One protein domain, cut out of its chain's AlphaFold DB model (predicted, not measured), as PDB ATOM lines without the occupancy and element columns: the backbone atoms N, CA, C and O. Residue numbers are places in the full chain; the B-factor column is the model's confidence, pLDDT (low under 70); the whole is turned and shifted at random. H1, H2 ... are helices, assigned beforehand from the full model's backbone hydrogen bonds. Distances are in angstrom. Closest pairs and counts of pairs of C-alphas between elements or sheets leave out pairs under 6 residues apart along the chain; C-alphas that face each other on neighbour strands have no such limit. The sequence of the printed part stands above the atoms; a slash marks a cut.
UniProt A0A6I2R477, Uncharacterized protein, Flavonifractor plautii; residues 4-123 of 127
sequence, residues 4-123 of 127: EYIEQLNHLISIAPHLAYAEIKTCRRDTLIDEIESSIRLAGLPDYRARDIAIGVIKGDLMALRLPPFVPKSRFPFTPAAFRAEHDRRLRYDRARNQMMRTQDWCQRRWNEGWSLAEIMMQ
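Overview. This is residues 4 to 123 of the 127 residues of an uncharacterized protein of Flavonifractor plautii (UniProt A0A6I2R477). One long, unbent helix, H5, makes most of the length of a rod-like whole, and five short helices gather along the later part of H5. H3 packs along H5, H4 pairs with H3 on its side away from H5, H6 folds back beside the last turns of H5, and H1 and H2 form a hairpin at that end, away from H5; the long link from H4 runs back to where H5 begins. The printed part has 120 residues with six named helices, H1 to H6 in order, and no named strand; its class is all helix. It is only just loose, close to compact, with a radius of gyration of the C-alphas of 16.6 A, and the C-alphas span 59 by 26 by 22 A.

Arrangement. H1, residues 4 to 15, and H2, residues 17 to 26, form a helical hairpin; H1 touches with residues 9 to 13 alone, and the closest C-alphas, of Ile 13 and Ala 20, are 5.3 A apart. H3, residues 32 to 43, and H4, residues 48 to 58, form a second hairpin at a shallow tilt of 34 degrees, only just short of steep; their closest C-alphas are those of Glu 37 and Ala 50, 5.2 A. H2 touches H4, closest at the C-alphas of Pro 17 and Ile 58, 6.0 A. H5, residues 80 to 112, touches H3 with residues 89 to 100 alone, at a shallow tilt of 18 degrees, opposite ways; the closest C-alphas are those of Ala 43 and Tyr 93, 4.4 A. H6, residues 117 to 122, touches H1, closest at the C-alphas of Asn 10 and Ala 118, 5.4 A. H6 also touches H5, residues 107 to 111 alone, closest at the C-alphas of Cys 107 and Ile 120, 6.4 A. H5 is apart from H1, H2 and H4. Helix packing is mostly crossed. In H1 to H6 every O i to N i+4 pair is within hydrogen-bond range.

Along the chain. H1 begins at C-alpha 4, (-66.246, 49.300, -47.964), and is 16.8 A long from first to last C-alpha. H2 is 14.3 A, H3 16.6 A and H4 15.3 A long. H5 runs 47.7 A, from C-alpha 80 at (-18.918, 31.372, -19.742) to C-alpha 112 at (-64.772, 33.546, -32.673). H6 has 6 residues and ends at C-alpha 122, (-55.743, 45.824, -39.796).

Size, cuts and confidence. The two C-alphas farthest apart are those of Glu 4 and Phe 78, 59.0 A. The printed part has no cut. The link from H4 to H5, residues 59 to 79, is long; the other four links are tight. The mean pLDDT of the printed part is 89.1, and residues 28 to 29 are under 70.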
ATOM      1  N   GLU A   4     -66.534  49.643 -46.563       86.31
ATOM      2  CA  GLU A   4     -66.246  49.300 -47.964       86.31
ATOM      3  C   GLU A   4     -64.790  48.856 -48.166       86.31
ATOM      4  O   GLU A   4     -64.526  47.905 -48.896       86.31
ATOM      5  N   TYR A   5     -63.837  49.488 -47.470       85.62
ATOM      6  CA  TYR A   5     -62.423  49.108 -47.545       85.62
ATOM      7  C   TYR A   5     -62.175  47.717 -46.949       85.62
ATOM      8  O   TYR A   5     -61.437  46.917 -47.515       85.62
ATOM      9  N   ILE A   6     -62.818  47.405 -45.820       86.44
ATOM     10  CA  ILE A   6     -62.715  46.090 -45.172       86.44
ATOM     11  C   ILE A   6     -63.297  44.998 -46.079       86.44
ATOM     12  O   ILE A   6     -62.707  43.927 -46.212       86.44
ATOM     13  N   GLU A   7     -64.429  45.258 -46.730       88.19
ATOM     14  CA  GLU A   7     -65.054  44.319 -47.670       88.19
ATOM     15  C   GLU A   7     -64.170  44.080 -48.907       88.19
ATOM     16  O   GLU A   7     -63.924  42.929 -49.276       88.19
ATOM     17  N   GLN A   8     -63.601  45.144 -49.487       88.94
ATOM     18  CA  GLN A   8     -62.635  45.045 -50.590       88.94
ATOM     19  C   GLN A   8     -61.373  44.275 -50.188       88.94
ATOM     20  O   GLN A   8     -60.894  43.429 -50.947       88.94
ATOM     21  N   LEU A   9     -60.853  44.522 -48.984       88.25
ATOM     22  CA  LEU A   9     -59.674  43.833 -48.479       88.25
ATOM     23  C   LEU A   9     -59.963  42.348 -48.224       88.25
ATOM     24  O   LEU A   9     -59.162  41.508 -48.616       88.25
ATOM     25  N   ASN A  10     -61.120  41.997 -47.656       88.44
ATOM     26  CA  ASN A  10     -61.533  40.597 -47.501       88.44
ATOM     27  C   ASN A  10     -61.648  39.875 -48.854       88.44
ATOM     28  O   ASN A  10     -61.213  38.731 -48.992       88.44
ATOM     29  N   HIS A  11     -62.178  40.549 -49.876       90.62
ATOM     30  CA  HIS A  11     -62.214  40.007 -51.233       90.62
ATOM     31  C   HIS A  11     -60.798  39.807 -51.805       90.62
ATOM     32  O   HIS A  11     -60.491  38.755 -52.367       90.62
ATOM     33  N   LEU A  12     -59.902  40.780 -51.609       90.06
ATOM     34  CA  LEU A  12     -58.507  40.688 -52.046       90.06
ATOM     35  C   LEU A  12     -57.747  39.562 -51.335       90.06
ATOM     36  O   LEU A  12     -56.970  38.856 -51.972       90.06
ATOM     37  N   ILE A  13     -57.993  39.362 -50.041       90.00
ATOM     38  CA  ILE A  13     -57.452  38.254 -49.246       90.00
ATOM     39  C   ILE A  13     -57.836  36.904 -49.866       90.00
ATOM     40  O   ILE A  13     -56.981  36.032 -49.996       90.00
ATOM     41  N   SER A  14     -59.094  36.752 -50.288       86.19
ATOM     42  CA  SER A  14     -59.604  35.516 -50.894       86.19
ATOM     43  C   SER A  14     -58.944  35.198 -52.243       86.19
ATOM     44  O   SER A  14     -58.579  34.055 -52.510       86.19
ATOM     45  N   ILE A  15     -58.744  36.211 -53.094       91.69
ATOM     46  CA  ILE A  15     -58.273  36.015 -54.476       91.69
ATOM     47  C   ILE A  15     -56.746  36.085 -54.592       91.69
ATOM     48  O   ILE A  15     -56.137  35.330 -55.348       91.69
ATOM     49  N   ALA A  16     -56.111  37.000 -53.861       90.69
ATOM     50  CA  ALA A  16     -54.688  37.295 -53.973       90.69
ATOM     51  C   ALA A  16     -54.056  37.660 -52.610       90.69
ATOM     52  O   ALA A  16     -53.706  38.823 -52.375       90.69
ATOM     53  N   PRO A  17     -53.783  36.665 -51.739       87.44
ATOM     54  CA  PRO A  17     -53.163  36.864 -50.420       87.44
ATOM     55  C   PRO A  17     -51.868  37.691 -50.429       87.44
ATOM     56  O   PRO A  17     -51.585  38.447 -49.503       87.44
ATOM     57  N   HIS A  18     -51.058  37.560 -51.484       88.50
ATOM     58  CA  HIS A  18     -49.798  38.294 -51.615       88.50
ATOM     59  C   HIS A  18     -50.001  39.787 -51.907       88.50
ATOM     60  O   HIS A  18     -49.199  40.600 -51.447       88.50
ATOM     61  N   LEU A  19     -51.057  40.140 -52.646       89.69
ATOM     62  CA  LEU A  19     -51.425  41.534 -52.888       89.69
ATOM     63  C   LEU A  19     -52.067  42.136 -51.639       89.69
ATOM     64  O   LEU A  19     -51.698  43.239 -51.253       89.69
ATOM     65  N   ALA A  20     -52.922  41.376 -50.943       89.19
ATOM     66  CA  ALA A  20     -53.465  41.785 -49.649       89.19
ATOM     67  C   ALA A  20     -52.355  42.067 -48.622       89.19
ATOM     68  O   ALA A  20     -52.401  43.079 -47.933       89.19
ATOM     69  N   TYR A  21     -51.315  41.227 -48.561       89.75
ATOM     70  CA  TYR A  21     -50.146  41.483 -47.713       89.75
ATOM     71  C   TYR A  21     -49.476  42.824 -48.037       89.75
ATOM     72  O   TYR A  21     -49.149  43.577 -47.122       89.75
ATOM     73  N   ALA A  22     -49.251  43.114 -49.324       89.12
ATOM     74  CA  ALA A  22     -48.623  44.363 -49.746       89.12
ATOM     75  C   ALA A  22     -49.484  45.575 -49.366       89.12
ATOM     76  O   ALA A  22     -48.958  46.520 -48.789       89.12
ATOM     77  N   GLU A  23     -50.794  45.495 -49.605       89.81
ATOM     78  CA  GLU A  23     -51.775  46.530 -49.266       89.81
ATOM     79  C   GLU A  23     -51.796  46.827 -47.756       89.81
ATOM     80  O   GLU A  23     -51.627  47.974 -47.336       89.81
ATOM     81  N   ILE A  24     -51.910  45.787 -46.921       87.38
ATOM     82  CA  ILE A  24     -51.910  45.920 -45.454       87.38
ATOM     83  C   ILE A  24     -50.583  46.518 -44.977       87.38
ATOM     84  O   ILE A  24     -50.578  47.410 -44.135       87.38
ATOM     85  N   LYS A  25     -49.457  46.081 -45.553       86.06
ATOM     86  CA  LYS A  25     -48.121  46.592 -45.218       86.06
ATOM     87  C   LYS A  25     -47.911  48.053 -45.621       86.06
ATOM     88  O   LYS A  25     -47.120  48.749 -44.991       86.06
ATOM     89  N   THR A  26     -48.577  48.518 -46.677       84.19
ATOM     90  CA  THR A  26     -48.573  49.939 -47.059       84.19
ATOM     91  C   THR A  26     -49.536  50.784 -46.231       84.19
ATOM     92  O   THR A  26     -49.453  52.013 -46.260       84.19
ATOM     93  N   CYS A  27     -50.439  50.146 -45.485       75.25
ATOM     94  CA  CYS A  27     -51.361  50.831 -44.601       75.25
ATOM     95  C   CYS A  27     -50.652  51.317 -43.318       75.25
ATOM     96  O   CYS A  27     -49.472  51.054 -43.100       75.25
ATOM     97  N   ARG A  28     -51.341  52.139 -42.513       66.31
ATOM     98  CA  ARG A  28     -50.767  52.830 -41.334       66.31
ATOM     99  C   ARG A  28     -50.042  51.872 -40.370       66.31
ATOM    100  O   ARG A  28     -50.306  50.680 -40.359       66.31
ATOM    101  N   ARG A  29     -49.186  52.443 -39.509       68.31
ATOM    102  CA  ARG A  29     -48.558  51.735 -38.379       68.31
ATOM    103  C   ARG A  29     -49.618  51.093 -37.481       68.31
ATOM    104  O   ARG A  29     -50.703  51.656 -37.343       68.31
ATOM    105  N   ASP A  30     -49.235  49.987 -36.848       79.06
ATOM    106  CA  ASP A  30     -50.017  49.217 -35.872       79.06
ATOM    107  C   ASP A  30     -50.968  48.194 -36.518       79.06
ATOM    108  O   ASP A  30     -52.114  48.019 -36.106       79.06
ATOM    109  N   THR A  31     -50.467  47.473 -37.523       88.31
ATOM    110  CA  THR A  31     -51.129  46.283 -38.082       88.31
ATOM    111  C   THR A  31     -50.661  44.997 -37.397       88.31
ATOM    112  O   THR A  31     -49.616  44.952 -36.743       88.31
ATOM    113  N   LEU A  32     -51.388  43.899 -37.610       90.19
ATOM    114  CA  LEU A  32     -50.935  42.573 -37.185       90.19
ATOM    115  C   LEU A  32     -49.592  42.187 -37.840       90.19
ATOM    116  O   LEU A  32     -48.781  41.486 -37.235       90.19
ATOM    117  N   ILE A  33     -49.318  42.675 -39.058       91.31
ATOM    118  CA  ILE A  33     -48.037  42.450 -39.745       91.31
ATOM    119  C   ILE A  33     -46.886  43.081 -38.955       91.31
ATOM    120  O   ILE A  33     -45.854  42.432 -38.775       91.31
ATOM    121  N   ASP A  34     -47.069  44.294 -38.431       90.00
ATOM    122  CA  ASP A  34     -46.050  44.980 -37.626       90.00
ATOM    123  C   ASP A  34     -45.733  44.214 -36.332       90.00
ATOM    124  O   ASP A  34     -44.569  44.107 -35.935       90.00
ATOM    125  N   GLU A  35     -46.743  43.620 -35.687       90.31
ATOM    126  CA  GLU A  35     -46.542  42.773 -34.504       90.31
ATOM    127  C   GLU A  35     -45.764  41.493 -34.815       90.31
ATOM    128  O   GLU A  35     -44.877  41.096 -34.044       90.31
ATOM    129  N   ILE A  36     -46.080  40.851 -35.943       92.06
ATOM    130  CA  ILE A  36     -45.368  39.662 -36.412       92.06
ATOM    131  C   ILE A  36     -43.905  40.025 -36.689       92.06
ATOM    132  O   ILE A  36     -43.000  39.339 -36.209       92.06
ATOM    133  N   GLU A  37     -43.654  41.121 -37.412       92.75
ATOM    134  CA  GLU A  37     -42.303  41.613 -37.698       92.75
ATOM    135  C   GLU A  37     -41.535  41.952 -36.412       92.75
ATOM    136  O   GLU A  37     -40.384  41.540 -36.253       92.75
ATOM    137  N   SER A  38     -42.172  42.642 -35.464       92.06
ATOM    138  CA  SER A  38     -41.583  42.986 -34.164       92.06
ATOM    139  C   SER A  38     -41.177  41.740 -33.371       92.06
ATOM    140  O   SER A  38     -40.045  41.642 -32.890       92.06
ATOM    141  N   SER A  39     -42.052  40.734 -33.316       93.06
ATOM    142  CA  SER A  39     -41.777  39.462 -32.639       93.06
ATOM    143  C   SER A  39     -40.630  38.693 -33.309       93.06
ATOM    144  O   SER A  39     -39.766  38.139 -32.628       93.06
ATOM    145  N   ILE A  40     -40.567  38.691 -34.643       94.44
ATOM    146  CA  ILE A  40     -39.494  38.040 -35.411       94.44
ATOM    147  C   ILE A  40     -38.143  38.725 -35.187       94.44
ATOM    148  O   ILE A  40     -37.148  38.040 -34.922       94.44
ATOM    149  N   ARG A  41     -38.111  40.064 -35.193       93.31
ATOM    150  CA  ARG A  41     -36.906  40.845 -34.871       93.31
ATOM    151  C   ARG A  41     -36.450  40.603 -33.436       93.31
ATOM    152  O   ARG A  41     -35.263  40.375 -33.206       93.31
ATOM    153  N   LEU A  42     -37.378  40.572 -32.476       93.06
ATOM    154  CA  LEU A  42     -37.073  40.281 -31.072       93.06
ATOM    155  C   LEU A  42     -36.479  38.875 -30.892       93.06
ATOM    156  O   LEU A  42     -35.524  38.698 -30.135       93.06
ATOM    157  N   ALA A  43     -36.998  37.885 -31.625       91.81
ATOM    158  CA  ALA A  43     -36.475  36.520 -31.637       91.81
ATOM    159  C   ALA A  43     -35.091  36.396 -32.309       91.81
ATOM    160  O   ALA A  43     -34.433  35.360 -32.172       91.81
ATOM    161  N   GLY A  44     -34.634  37.430 -33.026       91.31
ATOM    162  CA  GLY A  44     -33.393  37.411 -33.800       91.31
ATOM    163  C   GLY A  44     -33.465  36.488 -35.017       91.31
ATOM    164  O   GLY A  44     -32.459  35.876 -35.383       91.31
ATOM    165  N   LEU A  45     -34.659  36.336 -35.596       92.06
ATOM    166  CA  LEU A  45     -34.904  35.539 -36.794       92.06
ATOM    167  C   LEU A  45     -34.860  36.422 -38.057       92.06
ATOM    168  O   LEU A  45     -35.073  37.628 -37.961       92.06
ATOM    169  N   PRO A  46     -34.598  35.845 -39.245       91.94
ATOM    170  CA  PRO A  46     -34.603  36.604 -40.495       91.94
ATOM    171  C   PRO A  46     -35.981  37.190 -40.835       91.94
ATOM    172  O   PRO A  46     -36.991  36.498 -40.701       91.94
ATOM    173  N   ASP A  47     -36.010  38.404 -41.391       89.31
ATOM    174  CA  ASP A  47     -37.253  39.130 -41.708       89.31
ATOM    175  C   ASP A  47     -38.190  38.380 -42.668       89.31
ATOM    176  O   ASP A  47     -39.411  38.491 -42.555       89.31
ATOM    177  N   TYR A  48     -37.658  37.556 -43.582       91.00
ATOM    178  CA  TYR A  48     -38.497  36.767 -44.496       91.00
ATOM    179  C   TYR A  48     -39.457  35.825 -43.747       91.00
ATOM    180  O   TYR A  48     -40.543  35.537 -44.243       91.00
ATOM    181  N   ARG A  49     -39.113  35.401 -42.520       91.81
ATOM    182  CA  ARG A  49     -39.984  34.564 -41.683       91.81
ATOM    183  C   ARG A  49     -41.251  35.293 -41.255       91.81
ATOM    184  O   ARG A  49     -42.298  34.661 -41.160       91.81
ATOM    185  N   ALA A  50     -41.172  36.604 -41.023       92.31
ATOM    186  CA  ALA A  50     -42.351  37.407 -40.716       92.31
ATOM    187  C   ALA A  50     -43.320  37.417 -41.902       92.31
ATOM    188  O   ALA A  50     -44.524  37.262 -41.721       92.31
ATOM    189  N   ARG A  51     -42.778  37.523 -43.122       91.75
ATOM    190  CA  ARG A  51     -43.561  37.459 -44.358       91.75
ATOM    191  C   ARG A  51     -44.245  36.101 -44.531       91.75
ATOM    192  O   ARG A  51     -45.433  36.079 -44.831       91.75
ATOM    193  N   ASP A  52     -43.529  34.997 -44.316       92.19
ATOM    194  CA  ASP A  52     -44.100  33.646 -44.431       92.19
ATOM    195  C   ASP A  52     -45.258  33.432 -43.447       92.19
ATOM    196  O   ASP A  52     -46.322  32.949 -43.835       92.19
ATOM    197  N   ILE A  53     -45.070  33.846 -42.188       92.62
ATOM    198  CA  ILE A  53     -46.105  33.775 -41.150       92.62
ATOM    199  C   ILE A  53     -47.302  34.644 -41.538       92.62
ATOM    200  O   ILE A  53     -48.422  34.145 -41.570       92.62
ATOM    201  N   ALA A  54     -47.078  35.912 -41.894       92.31
ATOM    202  CA  ALA A  54     -48.151  36.831 -42.265       92.31
ATOM    203  C   ALA A  54     -48.968  36.320 -43.461       92.31
ATOM    204  O   ALA A  54     -50.191  36.396 -43.446       92.31
ATOM    205  N   ILE A  55     -48.320  35.743 -44.477       91.75
ATOM    206  CA  ILE A  55     -49.022  35.135 -45.615       91.75
ATOM    207  C   ILE A  55     -49.830  33.908 -45.175       91.75
ATOM    208  O   ILE A  55     -50.945  33.728 -45.659       91.75
ATOM    209  N   GLY A  56     -49.298  33.072 -44.279       91.50
ATOM    210  CA  GLY A  56     -50.043  31.949 -43.698       91.50
ATOM    211  C   GLY A  56     -51.319  32.413 -42.993       91.50
ATOM    212  O   GLY A  56     -52.400  31.890 -43.262       91.50
ATOM    213  N   VAL A  57     -51.210  33.475 -42.195       91.62
ATOM    214  CA  VAL A  57     -52.342  34.100 -41.499       91.62
ATOM    215  C   VAL A  57     -53.362  34.665 -42.476       91.62
ATOM    216  O   VAL A  57     -54.548  34.395 -42.328       91.62
ATOM    217  N   ILE A  58     -52.920  35.384 -43.513       90.31
ATOM    218  CA  ILE A  58     -53.802  35.931 -44.555       90.31
ATOM    219  C   ILE A  58     -54.535  34.812 -45.311       90.31
ATOM    220  O   ILE A  58     -55.670  34.995 -45.732       90.31
ATOM    221  N   LYS A  59     -53.937  33.626 -45.449       89.06
ATOM    222  CA  LYS A  59     -54.611  32.447 -46.023       89.06
ATOM    223  C   LYS A  59     -55.629  31.795 -45.075       89.06
ATOM    224  O   LYS A  59     -56.235  30.795 -45.448       89.06
ATOM    225  N   GLY A  60     -55.815  32.340 -43.874       85.88
ATOM    226  CA  GLY A  60     -56.749  31.849 -42.862       85.88
ATOM    227  C   GLY A  60     -56.132  30.894 -41.838       85.88
ATOM    228  O   GLY A  60     -56.839  30.431 -40.947       85.88
ATOM    229  N   ASP A  61     -54.828  30.606 -41.912       90.31
ATOM    230  CA  ASP A  61     -54.153  29.785 -40.905       90.31
ATOM    231  C   ASP A  61     -53.698  30.649 -39.717       90.31
ATOM    232  O   ASP A  61     -52.546  31.075 -39.626       90.31
ATOM    233  N   LEU A  62     -54.604  30.895 -38.766       87.44
ATOM    234  CA  LEU A  62     -54.261  31.564 -37.502       87.44
ATOM    235  C   LEU A  62     -53.264  30.745 -36.658       87.44
ATOM    236  O   LEU A  62     -52.570  31.299 -35.800       87.44
ATOM    237  N   MET A  63     -53.134  29.435 -36.911       87.62
ATOM    238  CA  MET A  63     -52.140  28.590 -36.244       87.62
ATOM    239  C   MET A  63     -50.717  28.850 -36.758       87.62
ATOM    240  O   MET A  63     -49.743  28.479 -36.092       87.62
ATOM    241  N   ALA A  64     -50.577  29.559 -37.884       89.00
ATOM    242  CA  ALA A  64     -49.301  30.038 -38.394       89.00
ATOM    243  C   ALA A  64     -48.668  31.134 -37.516       89.00
ATOM    244  O   ALA A  64     -47.453  31.312 -37.600       89.00
ATOM    245  N   LEU A  65     -49.436  31.818 -36.644       91.06
ATOM    246  CA  LEU A  65     -48.950  32.800 -35.652       91.06
ATOM    247  C   LEU A  65     -48.145  32.133 -34.529       91.06
ATOM    248  O   LEU A  65     -48.492  32.164 -33.351       91.06
ATOM    249  N   ARG A  66     -47.032  31.510 -34.890       91.88
ATOM    250  CA  ARG A  66     -46.108  30.882 -33.959       91.88
ATOM    251  C   ARG A  66     -44.692  31.036 -34.467       91.88
ATOM    252  O   ARG A  66     -44.416  30.947 -35.661       91.88
ATOM    253  N   LEU A  67     -43.773  31.229 -33.532       92.06
ATOM    254  CA  LEU A  67     -42.359  31.150 -33.857       92.06
ATOM    255  C   LEU A  67     -41.967  29.691 -34.137       92.06
ATOM    256  O   LEU A  67     -42.578  28.773 -33.576       92.06
ATOM    257  N   PRO A  68     -40.931  29.453 -34.960       90.31
ATOM    258  CA  PRO A  68     -40.356  28.121 -35.105       90.31
ATOM    259  C   PRO A  68     -39.837  27.567 -33.757       90.31
ATOM    260  O   PRO A  68     -39.860  28.242 -32.725       90.31
ATOM    261  N   PRO A  69     -39.360  26.322 -33.695       90.75
ATOM    262  CA  PRO A  69     -38.630  25.851 -32.523       90.75
ATOM    263  C   PRO A  69     -37.319  26.629 -32.334       90.75
ATOM    264  O   PRO A  69     -36.623  26.933 -33.305       90.75
ATOM    265  N   PHE A  70     -36.958  26.934 -31.085       90.62
ATOM    266  CA  PHE A  70     -35.656  27.525 -30.778       90.62
ATOM    267  C   PHE A  70     -34.536  26.527 -31.087       90.62
ATOM    268  O   PHE A  70     -34.549  25.404 -30.581       90.62
ATOM    269  N   VAL A  71     -33.540  26.954 -31.865       88.44
ATOM    270  CA  VAL A  71     -32.363  26.139 -32.190       88.44
ATOM    271  C   VAL A  71     -31.108  26.792 -31.605       88.44
ATOM    272  O   VAL A  71     -30.764  27.913 -32.012       88.44
ATOM    273  N   PRO A  72     -30.408  26.124 -30.665       85.62
ATOM    274  CA  PRO A  72     -29.139  26.598 -30.131       85.62
ATOM    275  C   PRO A  72     -28.075  26.784 -31.219       85.62
ATOM    276  O   PRO A  72     -27.966  25.951 -32.114       85.62
ATOM    277  N   LYS A  73     -27.267  27.852 -31.145       83.12
ATOM    278  CA  LYS A  73     -26.161  28.081 -32.097       83.12
ATOM    279  C   LYS A  73     -25.040  27.067 -31.900       83.12
ATOM    280  O   LYS A  73     -24.412  26.644 -32.862       83.12
ATOM    281  N   SER A  74     -24.801  26.692 -30.650       79.12
ATOM    282  CA  SER A  74     -23.871  25.638 -30.271       79.12
ATOM    283  C   SER A  74     -24.566  24.686 -29.306       79.12
ATOM    284  O   SER A  74     -25.302  25.128 -28.423       79.12
ATOM    285  N   ARG A  75     -24.305  23.383 -29.449       72.56
ATOM    286  CA  ARG A  75     -24.698  22.373 -28.452       72.56
ATOM    287  C   ARG A  75     -23.907  22.505 -27.147       72.56
ATOM    288  O   ARG A  75     -24.422  22.131 -26.103       72.56
ATOM    289  N   PHE A  76     -22.693  23.058 -27.209       70.94
ATOM    290  CA  PHE A  76     -21.785  23.216 -26.073       70.94
ATOM    291  C   PHE A  76     -21.137  24.608 -26.128       70.94
ATOM    292  O   PHE A  76     -20.213  24.829 -26.916       70.94
ATOM    293  N   PRO A  77     -21.626  25.605 -25.374       71.50
ATOM    294  CA  PRO A  77     -20.924  26.876 -25.262       71.50
ATOM    295  C   PRO A  77     -19.623  26.661 -24.473       71.50
ATOM    296  O   PRO A  77     -19.648  26.483 -23.261       71.50
ATOM    297  N   PHE A  78     -18.481  26.670 -25.163       75.06
ATOM    298  CA  PHE A  78     -17.164  26.363 -24.579       75.06
ATOM    299  C   PHE A  78     -16.614  27.448 -23.634       75.06
ATOM    300  O   PHE A  78     -15.554  27.266 -23.043       75.06
ATOM    301  N   THR A  79     -17.310  28.581 -23.477       88.25
ATOM    302  CA  THR A  79     -16.907  29.670 -22.572       88.25
ATOM    303  C   THR A  79     -18.093  30.202 -21.758       88.25
ATOM    304  O   THR A  79     -19.225  30.216 -22.256       88.25
ATOM    305  N   PRO A  80     -17.865  30.728 -20.535       87.88
ATOM    306  CA  PRO A  80     -18.918  31.372 -19.742       87.88
ATOM    307  C   PRO A  80     -19.604  32.539 -20.468       87.88
ATOM    308  O   PRO A  80     -20.801  32.766 -20.301       87.88
ATOM    309  N   ALA A  81     -18.861  33.275 -21.301       89.12
ATOM    310  CA  ALA A  81     -19.412  34.353 -22.118       89.12
ATOM    311  C   ALA A  81     -20.369  33.822 -23.198       89.12
ATOM    312  O   ALA A  81     -21.465  34.359 -23.356       89.12
ATOM    313  N   ALA A  82     -19.997  32.739 -23.890       87.94
ATOM    314  CA  ALA A  82     -20.864  32.088 -24.870       87.94
ATOM    315  C   ALA A  82     -22.131  31.512 -24.220       87.94
ATOM    316  O   ALA A  82     -23.211  31.615 -24.798       87.94
ATOM    317  N   PHE A  83     -22.022  30.966 -23.004       88.50
ATOM    318  CA  PHE A  83     -23.175  30.468 -22.252       88.50
ATOM    319  C   PHE A  83     -24.163  31.592 -21.917       88.50
ATOM    320  O   PHE A  83     -25.352  31.464 -22.202       88.50
ATOM    321  N   ARG A  84     -23.677  32.721 -21.378       90.25
ATOM    322  CA  ARG A  84     -24.523  33.893 -21.084       90.25
ATOM    323  C   ARG A  84     -25.193  34.449 -22.341       90.25
ATOM    324  O   ARG A  84     -26.401  34.655 -22.340       90.25
ATOM    325  N   ALA A  85     -24.442  34.610 -23.430       90.12
ATOM    326  CA  ALA A  85     -24.988  35.104 -24.693       90.12
ATOM    327  C   ALA A  85     -26.095  34.192 -25.254       90.12
ATOM    328  O   ALA A  85     -27.097  34.679 -25.785       90.12
ATOM    329  N   GLU A  86     -25.930  32.874 -25.127       90.25
ATOM    330  CA  GLU A  86     -26.926  31.894 -25.558       90.25
ATOM    331  C   GLU A  86     -28.165  31.892 -24.652       90.25
ATOM    332  O   GLU A  86     -29.292  31.844 -25.148       90.25
ATOM    333  N   HIS A  87     -27.970  32.024 -23.340       91.31
ATOM    334  CA  HIS A  87     -29.052  32.195 -22.377       91.31
ATOM    335  C   HIS A  87     -29.875  33.459 -22.672       91.31
ATOM    336  O   HIS A  87     -31.097  33.384 -22.794       91.31
ATOM    337  N   ASP A  88     -29.224  34.601 -22.895       92.19
ATOM    338  CA  ASP A  88     -29.906  35.855 -23.239       92.19
ATOM    339  C   ASP A  88     -30.651  35.755 -24.572       92.19
ATOM    340  O   ASP A  88     -31.747  36.300 -24.730       92.19
ATOM    341  N   ARG A  89     -30.081  35.031 -25.545       92.00
ATOM    342  CA  ARG A  89     -30.745  34.745 -26.821       92.00
ATOM    343  C   ARG A  89     -32.013  33.927 -26.612       92.00
ATOM    344  O   ARG A  89     -33.038  34.255 -27.206       92.00
ATOM    345  N   ARG A  90     -31.959  32.914 -25.748       93.12
ATOM    346  CA  ARG A  90     -33.127  32.110 -25.389       93.12
ATOM    347  C   ARG A  90     -34.184  32.932 -24.653       93.12
ATOM    348  O   ARG A  90     -35.345  32.864 -25.028       93.12
ATOM    349  N   LEU A  91     -33.793  33.790 -23.710       94.38
ATOM    350  CA  LEU A  91     -34.729  34.692 -23.030       94.38
ATOM    351  C   LEU A  91     -35.443  35.638 -24.005       94.38
ATOM    352  O   LEU A  91     -36.654  35.829 -23.898       94.38
ATOM    353  N   ARG A  92     -34.718  36.224 -24.968       94.38
ATOM    354  CA  ARG A  92     -35.333  37.047 -26.026       94.38
ATOM    355  C   ARG A  92     -36.305  36.231 -26.876       94.38
ATOM    356  O   ARG A  92     -37.409  36.697 -27.147       94.38
ATOM    357  N   TYR A  93     -35.917  35.010 -27.231       95.25
ATOM    358  CA  TYR A  93     -36.763  34.090 -27.982       95.25
ATOM    359  C   TYR A  93     -38.056  33.744 -27.244       95.25
ATOM    360  O   TYR A  93     -39.138  33.825 -27.819       95.25
ATOM    361  N   ASP A  94     -37.963  33.405 -25.960       94.94
ATOM    362  CA  ASP A  94     -39.116  33.042 -25.141       94.94
ATOM    363  C   ASP A  94     -40.057  34.241 -24.941       94.94
ATOM    364  O   ASP A  94     -41.277  34.085 -25.001       94.94
ATOM    365  N   ARG A  95     -39.520  35.464 -24.805       94.50
ATOM    366  CA  ARG A  95     -40.330  36.698 -24.805       94.50
ATOM    367  C   ARG A  95     -41.089  36.878 -26.118       94.50
ATOM    368  O   ARG A  95     -42.300  37.087 -26.082       94.50
ATOM    369  N   ALA A  96     -40.402  36.753 -27.251       95.00
ATOM    370  CA  ALA A  96     -41.017  36.857 -28.571       95.00
ATOM    371  C   ALA A  96     -42.072  35.765 -28.804       95.00
ATOM    372  O   ALA A  96     -43.144  36.034 -29.342       95.00
ATOM    373  N   ARG A  97     -41.809  34.538 -28.341       94.44
ATOM    374  CA  ARG A  97     -42.760  33.424 -28.403       94.44
ATOM    375  C   ARG A  97     -44.017  33.739 -27.603       94.44
ATOM    376  O   ARG A  97     -45.115  33.566 -28.116       94.44
ATOM    377  N   ASN A  98     -43.865  34.225 -26.374       93.75
ATOM    378  CA  ASN A  98     -44.995  34.597 -25.528       93.75
ATOM    379  C   ASN A  98     -45.803  35.756 -26.127       93.75
ATOM    380  O   ASN A  98     -47.026  35.765 -26.008       93.75
ATOM    381  N   GLN A  99     -45.143  36.719 -26.775       91.94
ATOM    382  CA  GLN A  99     -45.820  37.790 -27.504       91.94
ATOM    383  C   GLN A  99     -46.643  37.228 -28.667       91.94
ATOM    384  O   GLN A  99     -47.845  37.473 -28.715       91.94
ATOM    385  N   MET A 100     -46.037  36.395 -29.516       92.31
ATOM    386  CA  MET A 100     -46.721  35.778 -30.654       92.31
ATOM    387  C   MET A 100     -47.915  34.914 -30.219       92.31
ATOM    388  O   MET A 100     -48.988  35.023 -30.802       92.31
ATOM    389  N   MET A 101     -47.768  34.118 -29.154       92.12
ATOM    390  CA  MET A 101     -48.870  33.322 -28.589       92.12
ATOM    391  C   MET A 101     -50.029  34.206 -28.111       92.12
ATOM    392  O   MET A 101     -51.184  33.919 -28.393       92.12
ATOM    393  N   ARG A 102     -49.742  35.327 -27.436       91.75
ATOM    394  CA  ARG A 102     -50.789  36.272 -27.007       91.75
ATOM    395  C   ARG A 102     -51.508  36.911 -28.192       91.75
ATOM    396  O   ARG A 102     -52.714  37.140 -28.108       91.75
ATOM    397  N   THR A 103     -50.772  37.231 -29.254       91.62
ATOM    398  CA  THR A 103     -51.331  37.758 -30.502       91.62
ATOM    399  C   THR A 103     -52.201  36.702 -31.185       91.62
ATOM    400  O   THR A 103     -53.316  37.013 -31.597       91.62
ATOM    401  N   GLN A 104     -51.767  35.440 -31.214       92.62
ATOM    402  CA  GLN A 104     -52.562  34.312 -31.700       92.62
ATOM    403  C   GLN A 104     -53.864  34.140 -30.908       92.62
ATOM    404  O   GLN A 104     -54.937  34.108 -31.505       92.62
ATOM    405  N   ASP A 105     -53.792  34.106 -29.575       92.38
ATOM    406  CA  ASP A 105     -54.969  33.982 -28.706       92.38
ATOM    407  C   ASP A 105     -55.937  35.161 -28.881       92.38
ATOM    408  O   ASP A 105     -57.155  35.025 -28.743       92.38
ATOM    409  N   TRP A 106     -55.411  36.358 -29.145       92.25
ATOM    410  CA  TRP A 106     -56.226  37.524 -29.467       92.25
ATOM    411  C   TRP A 106     -56.918  37.369 -30.828       92.25
ATOM    412  O   TRP A 106     -58.137  37.516 -30.888       92.25
ATOM    413  N   CYS A 107     -56.185  36.985 -31.879       91.94
ATOM    414  CA  CYS A 107     -56.745  36.750 -33.213       91.94
ATOM    415  C   CYS A 107     -57.837  35.676 -33.178       91.94
ATOM    416  O   CYS A 107     -58.913  35.869 -33.733       91.94
ATOM    417  N   GLN A 108     -57.594  34.569 -32.469       91.69
ATOM    418  CA  GLN A 108     -58.553  33.474 -32.353       91.69
ATOM    419  C   GLN A 108     -59.833  33.904 -31.628       91.69
ATOM    420  O   GLN A 108     -60.928  33.517 -32.029       91.69
ATOM    421  N   ARG A 109     -59.718  34.726 -30.578       92.50
ATOM    422  CA  ARG A 109     -60.891  35.286 -29.892       92.50
ATOM    423  C   ARG A 109     -61.699  36.197 -30.809       92.50
ATOM    424  O   ARG A 109     -62.905  36.011 -30.900       92.50
ATOM    425  N   ARG A 110     -61.047  37.113 -31.533       92.06
ATOM    426  CA  ARG A 110     -61.727  37.998 -32.495       92.06
ATOM    427  C   ARG A 110     -62.411  37.224 -33.612       92.06
ATOM    428  O   ARG A 110     -63.555  37.512 -33.946       92.06
ATOM    429  N   TRP A 111     -61.749  36.192 -34.121       90.88
ATOM    430  CA  TRP A 111     -62.341  35.284 -35.095       90.88
ATOM    431  C   TRP A 111     -63.628  34.640 -34.559       90.88
ATOM    432  O   TRP A 111     -64.658  34.650 -35.229       90.88
ATOM    433  N   ASN A 112     -63.602  34.147 -33.318       92.06
ATOM    434  CA  ASN A 112     -64.772  33.546 -32.673       92.06
ATOM    435  C   ASN A 112     -65.889  34.566 -32.371       92.06
ATOM    436  O   ASN A 112     -67.053  34.185 -32.285       92.06
ATOM    437  N   GLU A 113     -65.554  35.850 -32.226       93.00
ATOM    438  CA  GLU A 113     -66.508  36.963 -32.099       93.00
ATOM    439  C   GLU A 113     -67.135  37.377 -33.446       93.00
ATOM    440  O   GLU A 113     -67.992  38.258 -33.475       93.00
ATOM    441  N   GLY A 114     -66.734  36.751 -34.559       91.06
ATOM    442  CA  GLY A 114     -67.275  37.010 -35.896       91.06
ATOM    443  C   GLY A 114     -66.543  38.100 -36.678       91.06
ATOM    444  O   GLY A 114     -67.064  38.573 -37.687       91.06
ATOM    445  N   TRP A 115     -65.351  38.508 -36.232       91.00
ATOM    446  CA  TRP A 115     -64.535  39.469 -36.968       91.00
ATOM    447  C   TRP A 115     -63.996  38.845 -38.252       91.00
ATOM    448  O   TRP A 115     -63.566  37.690 -38.278       91.00
ATOM    449  N   SER A 116     -63.967  39.641 -39.314       90.06
ATOM    450  CA  SER A 116     -63.356  39.255 -40.578       90.06
ATOM    451  C   SER A 116     -61.828  39.271 -40.502       90.06
ATOM    452  O   SER A 116     -61.219  39.961 -39.678       90.06
ATOM    453  N   LEU A 117     -61.178  38.532 -41.406       89.50
ATOM    454  CA  LEU A 117     -59.718  38.467 -41.438       89.50
ATOM    455  C   LEU A 117     -59.098  39.841 -41.709       89.50
ATOM    456  O   LEU A 117     -58.110  40.195 -41.077       89.50
ATOM    457  N   ALA A 118     -59.698  40.640 -42.594       88.06
ATOM    458  CA  ALA A 118     -59.256  42.007 -42.848       88.06
ATOM    459  C   ALA A 118     -59.288  42.881 -41.582       88.06
ATOM    460  O   ALA A 118     -58.345  43.630 -41.341       88.06
ATOM    461  N   GLU A 119     -60.329  42.770 -40.748       89.25
ATOM    462  CA  GLU A 119     -60.420  43.519 -39.485       89.25
ATOM    463  C   GLU A 119     -59.322  43.118 -38.504       89.25
ATOM    464  O   GLU A 119     -58.684  43.986 -37.911       89.25
ATOM    465  N   ILE A 120     -59.073  41.813 -38.378       90.38
ATOM    466  CA  ILE A 120     -58.016  41.268 -37.521       90.38
ATOM    467  C   ILE A 120     -56.632  41.692 -38.028       90.38
ATOM    468  O   ILE A 120     -55.781  42.072 -37.237       90.38
ATOM    469  N   MET A 121     -56.392  41.662 -39.339       88.31
ATOM    470  CA  MET A 121     -55.099  42.043 -39.916       88.31
ATOM    471  C   MET A 121     -54.801  43.539 -39.758       88.31
ATOM    472  O   MET A 121     -53.646  43.932 -39.572       88.31
ATOM    473  N   MET A 122     -55.840  44.368 -39.844       87.31
ATOM    474  CA  MET A 122     -55.743  45.824 -39.796       87.31
ATOM    475  C   MET A 122     -55.768  46.404 -38.379       87.31
ATOM    476  O   MET A 122     -55.541  47.602 -38.215       87.31
ATOM    477  N   GLN A 123     -56.045  45.588 -37.363       80.00
ATOM    478  CA  GLN A 123     -55.873  45.960 -35.966       80.00
ATOM    479  C   GLN A 123     -54.748  45.133 -35.360       80.00
ATOM    480  O   GLN A 123     -54.862  43.920 -35.215       80.00
TER     481      GLN A 123